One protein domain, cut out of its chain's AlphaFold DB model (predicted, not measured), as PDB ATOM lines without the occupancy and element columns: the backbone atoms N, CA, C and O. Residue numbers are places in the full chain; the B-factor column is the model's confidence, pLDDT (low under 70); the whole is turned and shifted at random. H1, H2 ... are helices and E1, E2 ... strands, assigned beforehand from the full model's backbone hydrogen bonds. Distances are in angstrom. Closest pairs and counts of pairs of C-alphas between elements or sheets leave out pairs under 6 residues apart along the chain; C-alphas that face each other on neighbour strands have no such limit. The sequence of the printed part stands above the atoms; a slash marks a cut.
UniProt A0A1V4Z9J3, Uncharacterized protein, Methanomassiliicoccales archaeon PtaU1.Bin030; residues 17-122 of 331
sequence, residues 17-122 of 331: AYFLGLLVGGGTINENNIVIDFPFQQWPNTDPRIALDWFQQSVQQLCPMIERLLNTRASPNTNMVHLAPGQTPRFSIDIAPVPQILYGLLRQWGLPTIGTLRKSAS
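This is residues 17 to 122 of the 331 residues of an uncharacterized protein of Methanomassiliicoccales archaeon PtaU1.Bin030 (UniProt A0A1V4Z9J3). A twisted sheet of four strands, E1 E2 E4 E3 across, has the long helix H2 running along one face and the short helix H1 standing up from the same face. H3 lies past one end of the sheet, and the loop of residues 78 to 89 lies at the opposite end. The 106 printed residues hold three named helices and four named strands, in the order H1 E1 E2 H2 E3 E4 H3; the sheet is antiparallel and the class mixed. The whole is compact, with a radius of gyration of the C-alphas of 14.5 A, and elongated, spanning 43 by 26 by 23 A.

E1, residues 27 to 29, and E2, residues 34 to 39, form a hairpin, with N 28 and O 35 at 2.8 A. E2 neighbours E4, residues 90 to 96, with N 36 and O 93 at 2.9 A. E4 and E3, residues 73 to 77, form a hairpin, with N 77 and O 92 at 2.8 A. H1, residues 17 to 26, stands up from the sheet; its closest C-alphas to E2 are Gly 26 and Asp 37, 4.9 A. H2, residues 48 to 70, is on the same face in a two-layer arrangement, helix over sheet, at a height of 7.9 A; its closest C-alphas to E3 are Cys 63 and Ala 74, 5.1 A. E2, H2 and E3 make a split strand-helix-strand unit, E4 between its strands, with a right-handed crossover. H3, residues 100 to 108, is not on the sheet. Every O i to N i+4 pair is within hydrogen-bond range in H1 and H3, and 17 of 19 in H2.

H1 begins at C-alpha 17, (-40.365, -15.841, -41.918). H2 measures 31.7 A and E4 19.1 A. H3 ends at C-alpha 108, (-48.197, -17.781, -31.940).

The C-alphas farthest apart, Pro 85 and Gln 108, are 44.7 A apart. The printed part has no cut; the link from E3 to E4 is long. Residues 39 to 55 and 78 to 90 have pLDDT under 70.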
ATOM      1  N   ALA A  17     -39.302 -16.188 -40.976       97.81
ATOM      2  CA  ALA A  17     -40.365 -15.841 -41.918       97.81
ATOM      3  C   ALA A  17     -40.256 -16.645 -43.224       97.81
ATOM      4  O   ALA A  17     -41.252 -17.204 -43.688       97.81
ATOM      5  N   TYR A  18     -39.049 -16.758 -43.785       97.62
ATOM      6  CA  TYR A  18     -38.778 -17.586 -44.960       97.62
ATOM      7  C   TYR A  18     -39.110 -19.067 -44.719       97.62
ATOM      8  O   TYR A  18     -39.819 -19.670 -45.527       97.62
ATOM      9  N   PHE A  19     -38.690 -19.632 -43.582       97.06
ATOM     10  CA  PHE A  19     -39.011 -21.006 -43.194       97.06
ATOM     11  C   PHE A  19     -40.523 -21.244 -43.070       97.06
ATOM     12  O   PHE A  19     -41.040 -22.221 -43.615       97.06
ATOM     13  N   LEU A  20     -41.265 -20.334 -42.428       98.06
ATOM     14  CA  LEU A  20     -42.728 -20.419 -42.370       98.06
ATOM     15  C   LEU A  20     -43.359 -20.357 -43.769       98.06
ATOM     16  O   LEU A  20     -44.358 -21.030 -44.014       98.06
ATOM     17  N   GLY A  21     -42.763 -19.603 -44.697       98.06
ATOM     18  CA  GLY A  21     -43.154 -19.587 -46.106       98.06
ATOM     19  C   GLY A  21     -43.014 -20.957 -46.771       98.06
ATOM     20  O   GLY A  21     -43.973 -21.447 -47.372       98.06
ATOM     21  N   LEU A  22     -41.850 -21.603 -46.612       96.62
ATOM     22  CA  LEU A  22     -41.606 -22.970 -47.100       96.62
ATOM     23  C   LEU A  22     -42.643 -23.950 -46.526       96.62
ATOM     24  O   LEU A  22     -43.259 -24.732 -47.255       96.62
ATOM     25  N   LEU A  23     -42.874 -23.863 -45.214       97.19
ATOM     26  CA  LEU A  23     -43.763 -24.756 -44.483       97.19
ATOM     27  C   LEU A  23     -45.238 -24.568 -44.876       97.19
ATOM     28  O   LEU A  23     -45.951 -25.547 -45.076       97.19
ATOM     29  N   VAL A  24     -45.713 -23.335 -45.059       98.00
ATOM     30  CA  VAL A  24     -47.078 -23.087 -45.561       98.00
ATOM     31  C   VAL A  24     -47.219 -23.517 -47.026       98.00
ATOM     32  O   VAL A  24     -48.292 -23.968 -47.429       98.00
ATOM     33  N   GLY A  25     -46.150 -23.409 -47.821       95.62
ATOM     34  CA  GLY A  25     -46.131 -23.787 -49.234       95.62
ATOM     35  C   GLY A  25     -46.232 -25.294 -49.476       95.62
ATOM     36  O   GLY A  25     -47.100 -25.735 -50.230       95.62
ATOM     37  N   GLY A  26     -45.369 -26.089 -48.840       93.38
ATOM     38  CA  GLY A  26     -45.299 -27.542 -49.072       93.38
ATOM     39  C   GLY A  26     -45.107 -28.387 -47.824       93.38
ATOM     40  O   GLY A  26     -44.853 -29.581 -47.946       93.38
ATOM     41  N   GLY A  27     -45.230 -27.793 -46.638       95.56
ATOM     42  CA  GLY A  27     -45.112 -28.493 -45.369       95.56
ATOM     43  C   GLY A  27     -46.310 -29.390 -45.063       95.56
ATOM     44  O   GLY A  27     -47.470 -28.967 -45.124       95.56
ATOM     45  N   THR A  28     -46.007 -30.618 -44.661       96.75
ATOM     46  CA  THR A  28     -46.919 -31.531 -43.972       96.75
ATOM     47  C   THR A  28     -46.310 -31.888 -42.626       96.75
ATOM     48  O   THR A  28     -45.199 -32.411 -42.573       96.75
ATOM     49  N   ILE A  29     -47.024 -31.582 -41.543       96.56
ATOM     50  CA  ILE A  29     -46.595 -31.906 -40.180       96.56
ATOM     51  C   ILE A  29     -47.347 -33.155 -39.725       96.56
ATOM     52  O   ILE A  29     -48.575 -33.137 -39.632       96.56
ATOM     53  N   ASN A  30     -46.608 -34.224 -39.455       94.50
ATOM     54  CA  ASN A  30     -47.118 -35.450 -38.849       94.50
ATOM     55  C   ASN A  30     -46.722 -35.491 -37.366       94.50
ATOM     56  O   ASN A  30     -46.045 -34.596 -36.864       94.50
ATOM     57  N   GLU A  31     -47.106 -36.554 -36.664       89.81
ATOM     58  CA  GLU A  31     -46.788 -36.720 -35.239       89.81
ATOM     59  C   GLU A  31     -45.273 -36.763 -34.973       89.81
ATOM     60  O   GLU A  31     -44.794 -36.155 -34.017       89.81
ATOM     61  N   ASN A  32     -44.517 -37.440 -35.846       90.81
ATOM     62  CA  ASN A  32     -43.101 -37.749 -35.616       90.81
ATOM     63  C   ASN A  32     -42.131 -36.986 -36.526       90.81
ATOM     64  O   ASN A  32     -40.952 -36.854 -36.188       90.81
ATOM     65  N   ASN A  33     -42.599 -36.471 -37.663       94.38
ATOM     66  CA  ASN A  33     -41.765 -35.750 -38.618       94.38
ATOM     67  C   ASN A  33     -42.525 -34.630 -39.339       94.38
ATOM     68  O   ASN A  33     -43.756 -34.565 -39.337       94.38
ATOM     69  N   ILE A  34     -41.762 -33.761 -39.992       95.25
ATOM     70  CA  ILE A  34     -42.263 -32.772 -40.943       95.25
ATOM     71  C   ILE A  34     -41.636 -33.081 -42.292       95.25
ATOM     72  O   ILE A  34     -40.439 -33.359 -42.365       95.25
ATOM     73  N   VAL A  35     -42.433 -32.978 -43.347       94.25
ATOM     74  CA  VAL A  35     -41.969 -33.087 -44.730       94.25
ATOM     75  C   VAL A  35     -42.260 -31.773 -45.438       94.25
ATOM     76  O   VAL A  35     -43.399 -31.310 -45.406       94.25
ATOM     77  N   ILE A  36     -41.259 -31.164 -46.074       93.62
ATOM     78  CA  ILE A  36     -41.456 -30.015 -46.971       93.62
ATOM     79  C   ILE A  36     -41.223 -30.486 -48.402       93.62
ATOM     80  O   ILE A  36     -40.084 -30.750 -48.776       93.62
ATOM     81  N   ASP A  37     -42.293 -30.577 -49.187       88.50
ATOM     82  CA  ASP A  37     -42.254 -31.012 -50.585       88.50
ATOM     83  C   ASP A  37     -41.917 -29.863 -51.538       88.50
ATOM     84  O   ASP A  37     -42.516 -28.793 -51.462       88.50
ATOM     85  N   PHE A  38     -41.061 -30.127 -52.526       83.00
ATOM     86  CA  PHE A  38     -40.706 -29.194 -53.590       83.00
ATOM     87  C   PHE A  38     -40.942 -29.820 -54.979       83.00
ATOM     88  O   PHE A  38     -40.165 -30.664 -55.442       83.00
ATOM     89  N   PRO A  39     -42.022 -29.434 -55.681       69.56
ATOM     90  CA  PRO A  39     -42.324 -29.941 -57.017       69.56
ATOM     91  C   PRO A  39     -41.440 -29.294 -58.102       69.56
ATOM     92  O   PRO A  39     -41.369 -28.072 -58.225       69.56
ATOM     93  N   PHE A  40     -40.809 -30.118 -58.945       60.19
ATOM     94  CA  PHE A  40     -39.796 -29.688 -59.918       60.19
ATOM     95  C   PHE A  40     -40.316 -29.219 -61.292       60.19
ATOM     96  O   PHE A  40     -39.767 -28.293 -61.880       60.19
ATOM     97  N   GLN A  41     -41.382 -29.831 -61.830       57.78
ATOM     98  CA  GLN A  41     -41.838 -29.691 -63.238       57.78
ATOM     99  C   GLN A  41     -42.497 -28.340 -63.596       57.78
ATOM    100  O   GLN A  41     -43.411 -28.249 -64.426       57.78
ATOM    101  N   GLN A  42     -42.131 -27.277 -62.901       60.53
ATOM    102  CA  GLN A  42     -42.850 -26.015 -62.928       60.53
ATOM    103  C   GLN A  42     -41.987 -24.838 -63.389       60.53
ATOM    104  O   GLN A  42     -42.505 -23.727 -63.452       60.53
ATOM    105  N   TRP A  43     -40.726 -25.074 -63.767       62.69
ATOM    106  CA  TRP A  43     -39.783 -24.041 -64.200       62.69
ATOM    107  C   TRP A  43     -39.279 -24.252 -65.635       62.69
ATOM    108  O   TRP A  43     -39.168 -25.395 -66.070       62.69
ATOM    109  N   PRO A  44     -38.998 -23.165 -66.380       49.81
ATOM    110  CA  PRO A  44     -38.693 -23.183 -67.814       49.81
ATOM    111  C   PRO A  44     -37.344 -23.812 -68.188       49.81
ATOM    112  O   PRO A  44     -37.078 -23.950 -69.378       49.81
ATOM    113  N   ASN A  45     -36.507 -24.221 -67.228       53.84
ATOM    114  CA  ASN A  45     -35.247 -24.885 -67.546       53.84
ATOM    115  C   ASN A  45     -35.539 -26.296 -68.061       53.84
ATOM    116  O   ASN A  45     -35.805 -27.223 -67.300       53.84
ATOM    117  N   THR A  46     -35.509 -26.429 -69.384       50.47
ATOM    118  CA  THR A  46     -35.783 -27.660 -70.126       50.47
ATOM    119  C   THR A  46     -34.694 -28.719 -69.984       50.47
ATOM    120  O   THR A  46     -34.903 -29.818 -70.483       50.47
ATOM    121  N   ASP A  47     -33.560 -28.424 -69.331       56.75
ATOM    122  CA  ASP A  47     -32.559 -29.432 -68.959       56.75
ATOM    123  C   ASP A  47     -32.841 -29.958 -67.539       56.75
ATOM    124  O   ASP A  47     -32.550 -29.269 -66.551       56.75
ATOM    125  N   PRO A  48     -33.384 -31.183 -67.404       59.59
ATOM    126  CA  PRO A  48     -33.713 -31.762 -66.110       59.59
ATOM    127  C   PRO A  48     -32.485 -31.980 -65.221       59.59
ATOM    128  O   PRO A  48     -32.642 -32.042 -64.007       59.59
ATOM    129  N   ARG A  49     -31.275 -32.089 -65.792       60.97
ATOM    130  CA  ARG A  49     -30.035 -32.369 -65.047       60.97
ATOM    131  C   ARG A  49     -29.557 -31.137 -64.290       60.97
ATOM    132  O   ARG A  49     -29.346 -31.195 -63.087       60.97
ATOM    133  N   ILE A  50     -29.498 -29.996 -64.978       59.12
ATOM    134  CA  ILE A  50     -29.087 -28.718 -64.379       59.12
ATOM    135  C   ILE A  50     -30.056 -28.328 -63.270       59.12
ATOM    136  O   ILE A  50     -29.643 -27.924 -62.187       59.12
ATOM    137  N   ALA A  51     -31.354 -28.469 -63.527       62.06
ATOM    138  CA  ALA A  51     -32.342 -28.121 -62.531       62.06
ATOM    139  C   ALA A  51     -32.312 -29.112 -61.342       62.06
ATOM    140  O   ALA A  51     -32.464 -28.660 -60.207       62.06
ATOM    141  N   LEU A  52     -32.072 -30.415 -61.556       66.44
ATOM    142  CA  LEU A  52     -31.903 -31.416 -60.490       66.44
ATOM    143  C   LEU A  52     -30.731 -31.052 -59.569       66.44
ATOM    144  O   LEU A  52     -30.932 -30.944 -58.359       66.44
ATOM    145  N   ASP A  53     -29.552 -30.784 -60.130       67.31
ATOM    146  CA  ASP A  53     -28.353 -30.433 -59.360       67.31
ATOM    147  C   ASP A  53     -28.554 -29.134 -58.576       67.31
ATOM    148  O   ASP A  53     -28.266 -29.041 -57.383       67.31
ATOM    149  N   TRP A  54     -29.122 -28.125 -59.235       67.62
ATOM    150  CA  TRP A  54     -29.461 -26.845 -58.626       67.62
ATOM    151  C   TRP A  54     -30.436 -26.985 -57.466       67.62
ATOM    152  O   TRP A  54     -30.319 -26.295 -56.450       67.62
ATOM    153  N   PHE A  55     -31.413 -27.870 -57.625       69.25
ATOM    154  CA  PHE A  55     -32.419 -28.113 -56.617       69.25
ATOM    155  C   PHE A  55     -31.835 -28.894 -55.428       69.25
ATOM    156  O   PHE A  55     -32.056 -28.512 -54.279       69.25
ATOM    157  N   GLN A  56     -31.022 -29.922 -55.683       70.69
ATOM    158  CA  GLN A  56     -30.311 -30.661 -54.636       70.69
ATOM    159  C   GLN A  56     -29.382 -29.751 -53.832       70.69
ATOM    160  O   GLN A  56     -29.445 -29.757 -52.605       70.69
ATOM    161  N   GLN A  57     -28.583 -28.916 -54.500       70.44
ATOM    162  CA  GLN A  57     -27.705 -27.950 -53.835       70.44
ATOM    163  C   GLN A  57     -28.502 -26.933 -53.016       70.44
ATOM    164  O   GLN A  57     -28.139 -26.621 -51.886       70.44
ATOM    165  N   SER A  58     -29.625 -26.457 -53.558       74.06
ATOM    166  CA  SER A  58     -30.527 -25.545 -52.856       74.06
ATOM    167  C   SER A  58     -31.074 -26.176 -51.577       74.06
ATOM    168  O   SER A  58     -30.999 -25.572 -50.514       74.06
ATOM    169  N   VAL A  59     -31.565 -27.415 -51.640       76.31
ATOM    170  CA  VAL A  59     -32.090 -28.111 -50.458       76.31
ATOM    171  C   VAL A  59     -30.998 -28.454 -49.449       76.31
ATOM    172  O   VAL A  59     -31.211 -28.285 -48.250       76.31
ATOM    173  N   GLN A  60     -29.813 -28.858 -49.906       78.75
ATOM    174  CA  GLN A  60     -28.662 -29.065 -49.025       78.75
ATOM    175  C   GLN A  60     -28.267 -27.782 -48.283       78.75
ATOM    176  O   GLN A  60     -27.819 -27.871 -47.147       78.75
ATOM    177  N   GLN A  61     -28.475 -26.599 -48.871       83.19
ATOM    178  CA  GLN A  61     -28.281 -25.314 -48.186       83.19
ATOM    179  C   GLN A  61     -29.429 -24.969 -47.224       83.19
ATOM    180  O   GLN A  61     -29.200 -24.309 -46.209       83.19
ATOM    181  N   LEU A  62     -30.659 -25.414 -47.507       90.62
ATOM    182  CA  LEU A  62     -31.804 -25.208 -46.614       90.62
ATOM    183  C   LEU A  62     -31.700 -26.034 -45.331       90.62
ATOM    184  O   LEU A  62     -32.109 -25.543 -44.281       90.62
ATOM    185  N   CYS A  63     -31.150 -27.251 -45.393       92.19
ATOM    186  CA  CYS A  63     -31.043 -28.121 -44.223       92.19
ATOM    187  C   CYS A  63     -30.291 -27.452 -43.053       92.19
ATOM    188  O   CYS A  63     -30.922 -27.285 -42.015       92.19
ATOM    189  N   PRO A  64     -29.046 -26.946 -43.192       93.25
ATOM    190  CA  PRO A  64     -28.342 -26.263 -42.101       93.25
ATOM    191  C   PRO A  64     -29.100 -25.067 -41.513       93.25
ATOM    192  O   PRO A  64     -29.019 -24.799 -40.314       93.25
ATOM    193  N   MET A  65     -29.846 -24.332 -42.347       94.00
ATOM    194  CA  MET A  65     -30.687 -23.227 -41.887       94.00
ATOM    195  C   MET A  65     -31.838 -23.737 -41.012       94.00
ATOM    196  O   MET A  65     -32.029 -23.235 -39.907       94.00
ATOM    197  N   ILE A  66     -32.545 -24.776 -41.459       93.81
ATOM    198  CA  ILE A  66     -33.622 -25.414 -40.692       93.81
ATOM    199  C   ILE A  66     -33.077 -26.017 -39.393       93.81
ATOM    200  O   ILE A  66     -33.674 -25.817 -38.336       93.81
ATOM    201  N   GLU A  67     -31.935 -26.704 -39.454       93.88
ATOM    202  CA  GLU A  67     -31.297 -27.315 -38.287       93.88
ATOM    203  C   GLU A  67     -30.954 -26.273 -37.228       93.88
ATOM    204  O   GLU A  67     -31.271 -26.459 -36.053       93.88
ATOM    205  N   ARG A  68     -30.387 -25.135 -37.641       93.62
ATOM    206  CA  ARG A  68     -30.086 -24.028 -36.731       93.62
ATOM    207  C   ARG A  68     -31.343 -23.372 -36.162       93.62
ATOM    208  O   ARG A  68     -31.356 -23.052 -34.977       93.62
ATOM    209  N   LEU A  69     -32.373 -23.142 -36.978       92.56
ATOM    210  CA  LEU A  69     -33.617 -22.499 -36.532       92.56
ATOM    211  C   LEU A  69     -34.380 -23.348 -35.515       92.56
ATOM    212  O   LEU A  69     -34.956 -22.828 -34.562       92.56
ATOM    213  N   LEU A  70     -34.430 -24.654 -35.757       91.94
ATOM    214  CA  LEU A  70     -35.308 -25.562 -35.037       91.94
ATOM    215  C   LEU A  70     -34.587 -26.427 -34.003       91.94
ATOM    216  O   LEU A  70     -35.256 -27.093 -33.210       91.94
ATOM    217  N   ASN A  71     -33.253 -26.430 -34.016       92.12
ATOM    218  CA  ASN A  71     -32.412 -27.313 -33.214       92.12
ATOM    219  C   ASN A  71     -32.840 -28.789 -33.338       92.12
ATOM    220  O   ASN A  71     -33.007 -29.503 -32.350       92.12
ATOM    221  N   THR A  72     -33.089 -29.225 -34.572       93.31
ATOM    222  CA  THR A  72     -33.476 -30.597 -34.923       93.31
ATOM    223  C   THR A  72     -32.827 -30.976 -36.244       93.31
ATOM    224  O   THR A  72     -32.436 -30.094 -36.999       93.31
ATOM    225  N   ARG A  73     -32.727 -32.268 -36.549       93.31
ATOM    226  CA  ARG A  73     -32.109 -32.735 -37.792       93.31
ATOM    227  C   ARG A  73     -33.012 -32.441 -38.989       93.31
ATOM    228  O   ARG A  73     -34.209 -32.731 -38.942       93.31
ATOM    229  N   ALA A  74     -32.420 -31.943 -40.072       93.38
ATOM    230  CA  ALA A  74     -33.079 -31.786 -41.361       93.38
ATOM    231  C   ALA A  74     -32.241 -32.467 -42.440       93.38
ATOM    232  O   ALA A  74     -31.057 -32.185 -42.605       93.38
ATOM    233  N   SER A  75     -32.846 -33.369 -43.200       90.62
ATOM    234  CA  SER A  75     -32.149 -34.105 -44.252       90.62
ATOM    235  C   SER A  75     -32.916 -34.045 -45.565       90.62
ATOM    236  O   SER A  75     -34.141 -34.176 -45.552       90.62
ATOM    237  N   PRO A  76     -32.223 -33.885 -46.707       87.00
ATOM    238  CA  PRO A  76     -32.858 -34.081 -47.998       87.00
ATOM    239  C   PRO A  76     -33.367 -35.519 -48.093       87.00
ATOM    240  O   PRO A  76     -32.605 -36.464 -47.886       87.00
ATOM    241  N   ASN A  77     -34.633 -35.690 -48.455       78.06
ATOM    242  CA  ASN A  77     -35.126 -36.979 -48.893       78.06
ATOM    243  C   ASN A  77     -34.725 -37.171 -50.355       78.06
ATOM    244  O   ASN A  77     -35.272 -36.545 -51.266       78.06
ATOM    245  N   THR A  78     -33.726 -38.019 -50.566       63.03
ATOM    246  CA  THR A  78     -33.232 -38.372 -51.895       63.03
ATOM    247  C   THR A  78     -33.796 -39.698 -52.382       63.03
ATOM    248  O   THR A  78     -33.231 -40.252 -53.323       63.03
ATOM    249  N   ASN A  79     -34.864 -40.237 -51.767       56.03
ATOM    250  CA  ASN A  79     -35.543 -41.416 -52.299       56.03
ATOM    251  C   ASN A  79     -36.200 -41.037 -53.627       56.03
ATOM    252  O   ASN A  79     -37.369 -40.665 -53.719       56.03
ATOM    253  N   MET A  80     -35.388 -41.133 -54.671       52.16
ATOM    254  CA  MET A  80     -35.795 -41.146 -56.053       52.16
ATOM    255  C   MET A  80     -36.657 -42.389 -56.212       52.16
ATOM    256  O   MET A  80     -36.139 -43.495 -56.357       52.16
ATOM    257  N   VAL A  81     -37.980 -42.234 -56.170       45.09
ATOM    258  CA  VAL A  81     -38.836 -43.246 -56.785       45.09
ATOM    259  C   VAL A  81     -38.352 -43.324 -58.225       45.09
ATOM    260  O   VAL A  81     -38.390 -42.318 -58.934       45.09
ATOM    261  N   HIS A  82     -37.755 -44.466 -58.570       41.66
ATOM    262  CA  HIS A  82     -37.136 -44.757 -59.854       41.66
ATOM    263  C   HIS A  82     -37.858 -44.020 -60.980       41.66
ATOM    264  O   HIS A  82     -39.049 -44.236 -61.197       41.66
ATOM    265  N   LEU A  83     -37.133 -43.125 -61.655       46.97
ATOM    266  CA  LEU A  83     -37.637 -42.350 -62.780       46.97
ATOM    267  C   LEU A  83     -38.015 -43.318 -63.907       46.97
ATOM    268  O   LEU A  83     -37.209 -43.620 -64.783       46.97
ATOM    269  N   ALA A  84     -39.249 -43.813 -63.888       47.94
ATOM    270  CA  ALA A  84     -39.879 -44.306 -65.095       47.94
ATOM    271  C   ALA A  84     -39.944 -43.131 -66.094       47.94
ATOM    272  O   ALA A  84     -40.148 -41.982 -65.670       47.94
ATOM    273  N   PRO A  85     -39.779 -43.375 -67.407       45.50
ATOM    274  CA  PRO A  85     -39.949 -42.338 -68.419       45.50
ATOM    275  C   PRO A  85     -41.270 -41.582 -68.197       45.50
ATOM    276  O   PRO A  85     -42.339 -42.186 -68.176       45.50
ATOM    277  N   GLY A  86     -41.193 -40.265 -67.978       50.97
ATOM    278  CA  GLY A  86     -42.360 -39.400 -67.761       50.97
ATOM    279  C   GLY A  86     -42.656 -38.987 -66.310       50.97
ATOM    280  O   GLY A  86     -43.507 -38.119 -66.113       50.97
ATOM    281  N   GLN A  87     -41.959 -39.516 -65.295       49.75
ATOM    282  CA  GLN A  87     -42.151 -39.071 -63.903       49.75
ATOM    283  C   GLN A  87     -41.311 -37.834 -63.540       49.75
ATOM    284  O   GLN A  87     -40.160 -37.678 -63.941       49.75
ATOM    285  N   THR A  88     -41.911 -36.918 -62.773       54.28
ATOM    286  CA  THR A  88     -41.259 -35.706 -62.262       54.28
ATOM    287  C   THR A  88     -40.365 -36.042 -61.068       54.28
ATOM    288  O   THR A  88     -40.882 -36.630 -60.116       54.28
ATOM    289  N   PRO A  89     -39.095 -35.602 -61.021       60.72
ATOM    290  CA  PRO A  89     -38.323 -35.692 -59.789       60.72
ATOM    291  C   PRO A  89     -39.011 -34.850 -58.705       60.72
ATOM    292  O   PRO A  89     -39.314 -33.671 -58.899       60.72
ATOM    293  N   ARG A  90     -39.315 -35.476 -57.571       68.06
ATOM    294  CA  ARG A  90     -39.829 -34.800 -56.380       68.06
ATOM    295  C   ARG A  90     -38.730 -34.805 -55.346       68.06
ATOM    296  O   ARG A  90     -38.074 -35.821 -55.147       68.06
ATOM    297  N   PHE A  91     -38.567 -33.670 -54.697       78.19
ATOM    298  CA  PHE A  91     -37.621 -33.527 -53.614       78.19
ATOM    299  C   PHE A  91     -38.371 -33.090 -52.383       78.19
ATOM    300  O   PHE A  91     -39.318 -32.305 -52.477       78.19
ATOM    301  N   SER A  92     -37.911 -33.555 -51.236       86.94
ATOM    302  CA  SER A  92     -38.419 -33.070 -49.972       86.94
ATOM    303  C   SER A  92     -37.309 -32.919 -48.948       86.94
ATOM    304  O   SER A  92     -36.200 -33.435 -49.109       86.94
ATOM    305  N   ILE A  93     -37.603 -32.151 -47.908       91.44
ATOM    306  CA  ILE A  93     -36.802 -32.088 -46.691       91.44
ATOM    307  C   ILE A  93     -37.583 -32.807 -45.610       91.44
ATOM    308  O   ILE A  93     -38.712 -32.412 -45.314       91.44
ATOM    309  N   ASP A  94     -36.963 -33.821 -45.020       92.88
ATOM    310  CA  ASP A  94     -37.461 -34.480 -43.824       92.88
ATOM    311  C   ASP A  94     -36.838 -33.824 -42.593       92.88
ATOM    312  O   ASP A  94     -35.617 -33.689 -42.496       92.88
ATOM    313  N   ILE A  95     -37.683 -33.428 -41.648       94.38
ATOM    314  CA  ILE A  95     -37.284 -32.831 -40.375       94.38
ATOM    315  C   ILE A  95     -37.791 -33.747 -39.265       94.38
ATOM    316  O   ILE A  95     -39.004 -33.935 -39.117       94.38
ATOM    317  N   ALA A  96     -36.876 -34.334 -38.496       92.31
ATOM    318  CA  ALA A  96     -37.224 -35.272 -37.435       92.31
ATOM    319  C   ALA A  96     -36.172 -35.279 -36.309       92.31
ATOM    320  O   ALA A  96     -34.973 -35.307 -36.601       92.31
ATOM    321  N   PRO A  97     -36.592 -35.329 -35.030       93.12
ATOM    322  CA  PRO A  97     -37.981 -35.312 -34.550       93.12
ATOM    323  C   PRO A  97     -38.650 -33.933 -34.704       93.12
ATOM    324  O   PRO A  97     -37.965 -32.923 -34.886       93.12
ATOM    325  N   VAL A  98     -39.988 -33.875 -34.609       90.62
ATOM    326  CA  VAL A  98     -40.720 -32.593 -34.595       90.62
ATOM    327  C   VAL A  98     -40.360 -31.810 -33.326       90.62
ATOM    328  O   VAL A  98     -40.643 -32.269 -32.216       90.62
ATOM    329  N   PRO A  99     -39.750 -30.624 -33.446       89.00
ATOM    330  CA  PRO A  99     -39.250 -29.891 -32.295       89.00
ATOM    331  C   PRO A  99     -40.380 -29.104 -31.624       89.00
ATOM    332  O   PRO A  99     -41.158 -28.417 -32.286       89.00
ATOM    333  N   GLN A 100     -40.452 -29.141 -30.288       88.38
ATOM    334  CA  GLN A 100     -41.526 -28.481 -29.525       88.38
ATOM    335  C   GLN A 100     -41.610 -26.966 -29.766       88.38
ATOM    336  O   GLN A 100     -42.702 -26.393 -29.757       88.38
ATOM    337  N   ILE A 101     -40.472 -26.320 -30.046       89.31
ATOM    338  CA  ILE A 101     -40.410 -24.890 -30.377       89.31
ATOM    339  C   ILE A 101     -41.272 -24.537 -31.598       89.31
ATOM    340  O   ILE A 101     -41.874 -23.463 -31.635       89.31
ATOM    341  N   LEU A 102     -41.411 -25.461 -32.557       92.56
ATOM    342  CA  LEU A 102     -42.228 -25.248 -33.745       92.56
ATOM    343  C   LEU A 102     -43.707 -25.097 -33.386       92.56
ATOM    344  O   LEU A 102     -44.369 -24.208 -33.910       92.56
ATOM    345  N   TYR A 103     -44.235 -25.908 -32.467       93.25
ATOM    346  CA  TYR A 103     -45.637 -25.790 -32.057       93.25
ATOM    347  C   TYR A 103     -45.935 -24.434 -31.415       93.25
ATOM    348  O   TYR A 103     -46.980 -23.844 -31.694       93.25
ATOM    349  N   GLY A 104     -45.012 -23.921 -30.594       92.19
ATOM    350  CA  GLY A 104     -45.108 -22.576 -30.026       92.19
ATOM    351  C   GLY A 104     -45.139 -21.501 -31.112       92.19
ATOM    352  O   GLY A 104     -46.034 -20.655 -31.114       92.19
ATOM    353  N   LEU A 105     -44.222 -21.592 -32.080       93.31
ATOM    354  CA  LEU A 105     -44.130 -20.666 -33.209       93.31
ATOM    355  C   LEU A 105     -45.398 -20.679 -34.080       93.31
ATOM    356  O   LEU A 105     -45.942 -19.624 -34.397       93.31
ATOM    357  N   LEU A 106     -45.901 -21.860 -34.442       96.19
ATOM    358  CA  LEU A 106     -47.096 -21.997 -35.278       96.19
ATOM    359  C   LEU A 106     -48.338 -21.456 -34.567       96.19
ATOM    360  O   LEU A 106     -49.074 -20.659 -35.147       96.19
ATOM    361  N   ARG A 107     -48.533 -21.804 -33.288       95.75
ATOM    362  CA  ARG A 107     -49.654 -21.291 -32.481       95.75
ATOM    363  C   ARG A 107     -49.592 -19.779 -32.317       95.75
ATOM    364  O   ARG A 107     -50.617 -19.119 -32.466       95.75
ATOM    365  N   GLN A 108     -48.404 -19.226 -32.060       93.44
ATOM    366  CA  GLN A 108     -48.197 -17.781 -31.940       93.44
ATOM    367  C   GLN A 108     -48.699 -17.026 -33.176       93.44
ATOM    368  O   GLN A 108     -49.237 -15.926 -33.043       93.44
ATOM    369  N   TRP A 109     -48.520 -17.608 -34.360       95.62
ATOM    370  CA  TRP A 109     -48.865 -16.983 -35.634       95.62
ATOM    371  C   TRP A 109     -50.173 -17.492 -36.251       95.62
ATOM    372  O   TRP A 109     -50.505 -17.105 -37.370       95.62
ATOM    373  N   GLY A 110     -50.939 -18.309 -35.521       96.00
ATOM    374  CA  GLY A 110     -52.232 -18.832 -35.970       96.00
ATOM    375  C   GLY A 110     -52.141 -19.862 -37.102       96.00
ATOM    376  O   GLY A 110     -53.114 -20.055 -37.828       96.00
ATOM    377  N   LEU A 111     -50.987 -20.510 -37.270       97.88
ATOM    378  CA  LEU A 111     -50.768 -21.530 -38.291       97.88
ATOM    379  C   LEU A 111     -51.156 -22.932 -37.779       97.88
ATOM    380  O   LEU A 111     -50.999 -23.215 -36.588       97.88
ATOM    381  N   PRO A 112     -51.631 -23.836 -38.661       97.06
ATOM    382  CA  PRO A 112     -51.923 -25.219 -38.297       97.06
ATOM    383  C   PRO A 112     -50.681 -25.937 -37.767       97.06
ATOM    384  O   PRO A 112     -49.599 -25.813 -38.335       97.06
ATOM    385  N   THR A 113     -50.853 -26.728 -36.710       96.12
ATOM    386  CA  THR A 113     -49.773 -27.513 -36.092       96.12
ATOM    387  C   THR A 113     -49.684 -28.948 -36.604       96.12
ATOM    388  O   THR A 113     -48.793 -29.672 -36.185       96.12
ATOM    389  N   ILE A 114     -50.614 -29.385 -37.454       95.94
ATOM    390  CA  ILE A 114     -50.682 -30.751 -37.980       95.94
ATOM    391  C   ILE A 114     -51.322 -30.752 -39.373       95.94
ATOM    392  O   ILE A 114     -52.128 -29.875 -39.698       95.94
ATOM    393  N   GLY A 115     -50.977 -31.752 -40.181       96.31
ATOM    394  CA  GLY A 115     -51.488 -31.953 -41.532       96.31
ATOM    395  C   GLY A 115     -50.761 -31.113 -42.582       96.31
ATOM    396  O   GLY A 115     -49.713 -30.520 -42.329       96.31
ATOM    397  N   THR A 116     -51.316 -31.080 -43.795       96.81
ATOM    398  CA  THR A 116     -50.781 -30.286 -44.912       96.81
ATOM    399  C   THR A 116     -51.199 -28.826 -44.772       96.81
ATOM    400  O   THR A 116     -52.363 -28.487 -44.999       96.81
ATOM    401  N   LEU A 117     -50.251 -27.938 -44.463       97.38
ATOM    402  CA  LEU A 117     -50.561 -26.550 -44.099       97.38
ATOM    403  C   LEU A 117     -51.266 -25.793 -45.226       97.38
ATOM    404  O   LEU A 117     -52.241 -25.092 -44.974       97.38
ATOM    405  N   ARG A 118     -50.871 -25.994 -46.488       96.00
ATOM    406  CA  ARG A 118     -51.510 -25.319 -47.632       96.00
ATOM    407  C   ARG A 118     -53.021 -25.588 -47.748       96.00
ATOM    408  O   ARG A 118     -53.729 -24.779 -48.348       96.00
ATOM    409  N   LYS A 119     -53.533 -26.689 -47.176       96.56
ATOM    410  CA  LYS A 119     -54.968 -27.038 -47.189       96.56
ATOM    411  C   LYS A 119     -55.817 -26.253 -46.188       96.56
ATOM    412  O   LYS A 119     -57.024 -26.176 -46.378       96.56
ATOM    413  N   SER A 120     -55.224 -25.682 -45.140       96.12
ATOM    414  CA  SER A 120     -55.995 -25.094 -44.032       96.12
ATOM    415  C   SER A 120     -55.399 -23.822 -43.429       96.12
ATOM    416  O   SER A 120     -56.087 -23.135 -42.674       96.12
ATOM    417  N   ALA A 121     -54.149 -23.482 -43.750       97.81
ATOM    418  CA  ALA A 121     -53.468 -22.329 -43.185       97.81
ATOM    419  C   ALA A 121     -54.173 -21.018 -43.543       97.81
ATOM    420  O   ALA A 121     -54.528 -20.783 -44.701       97.81
ATOM    421  N   SER A 122     -54.301 -20.160 -42.536       98.06
ATOM    422  CA  SER A 122     -54.561 -18.733 -42.684       98.06
ATOM    423  C   SER A 122     -53.296 -17.989 -42.271       98.06
ATOM    424  O   SER A 122     -52.726 -18.267 -41.217       98.06
TER     425      SER A 122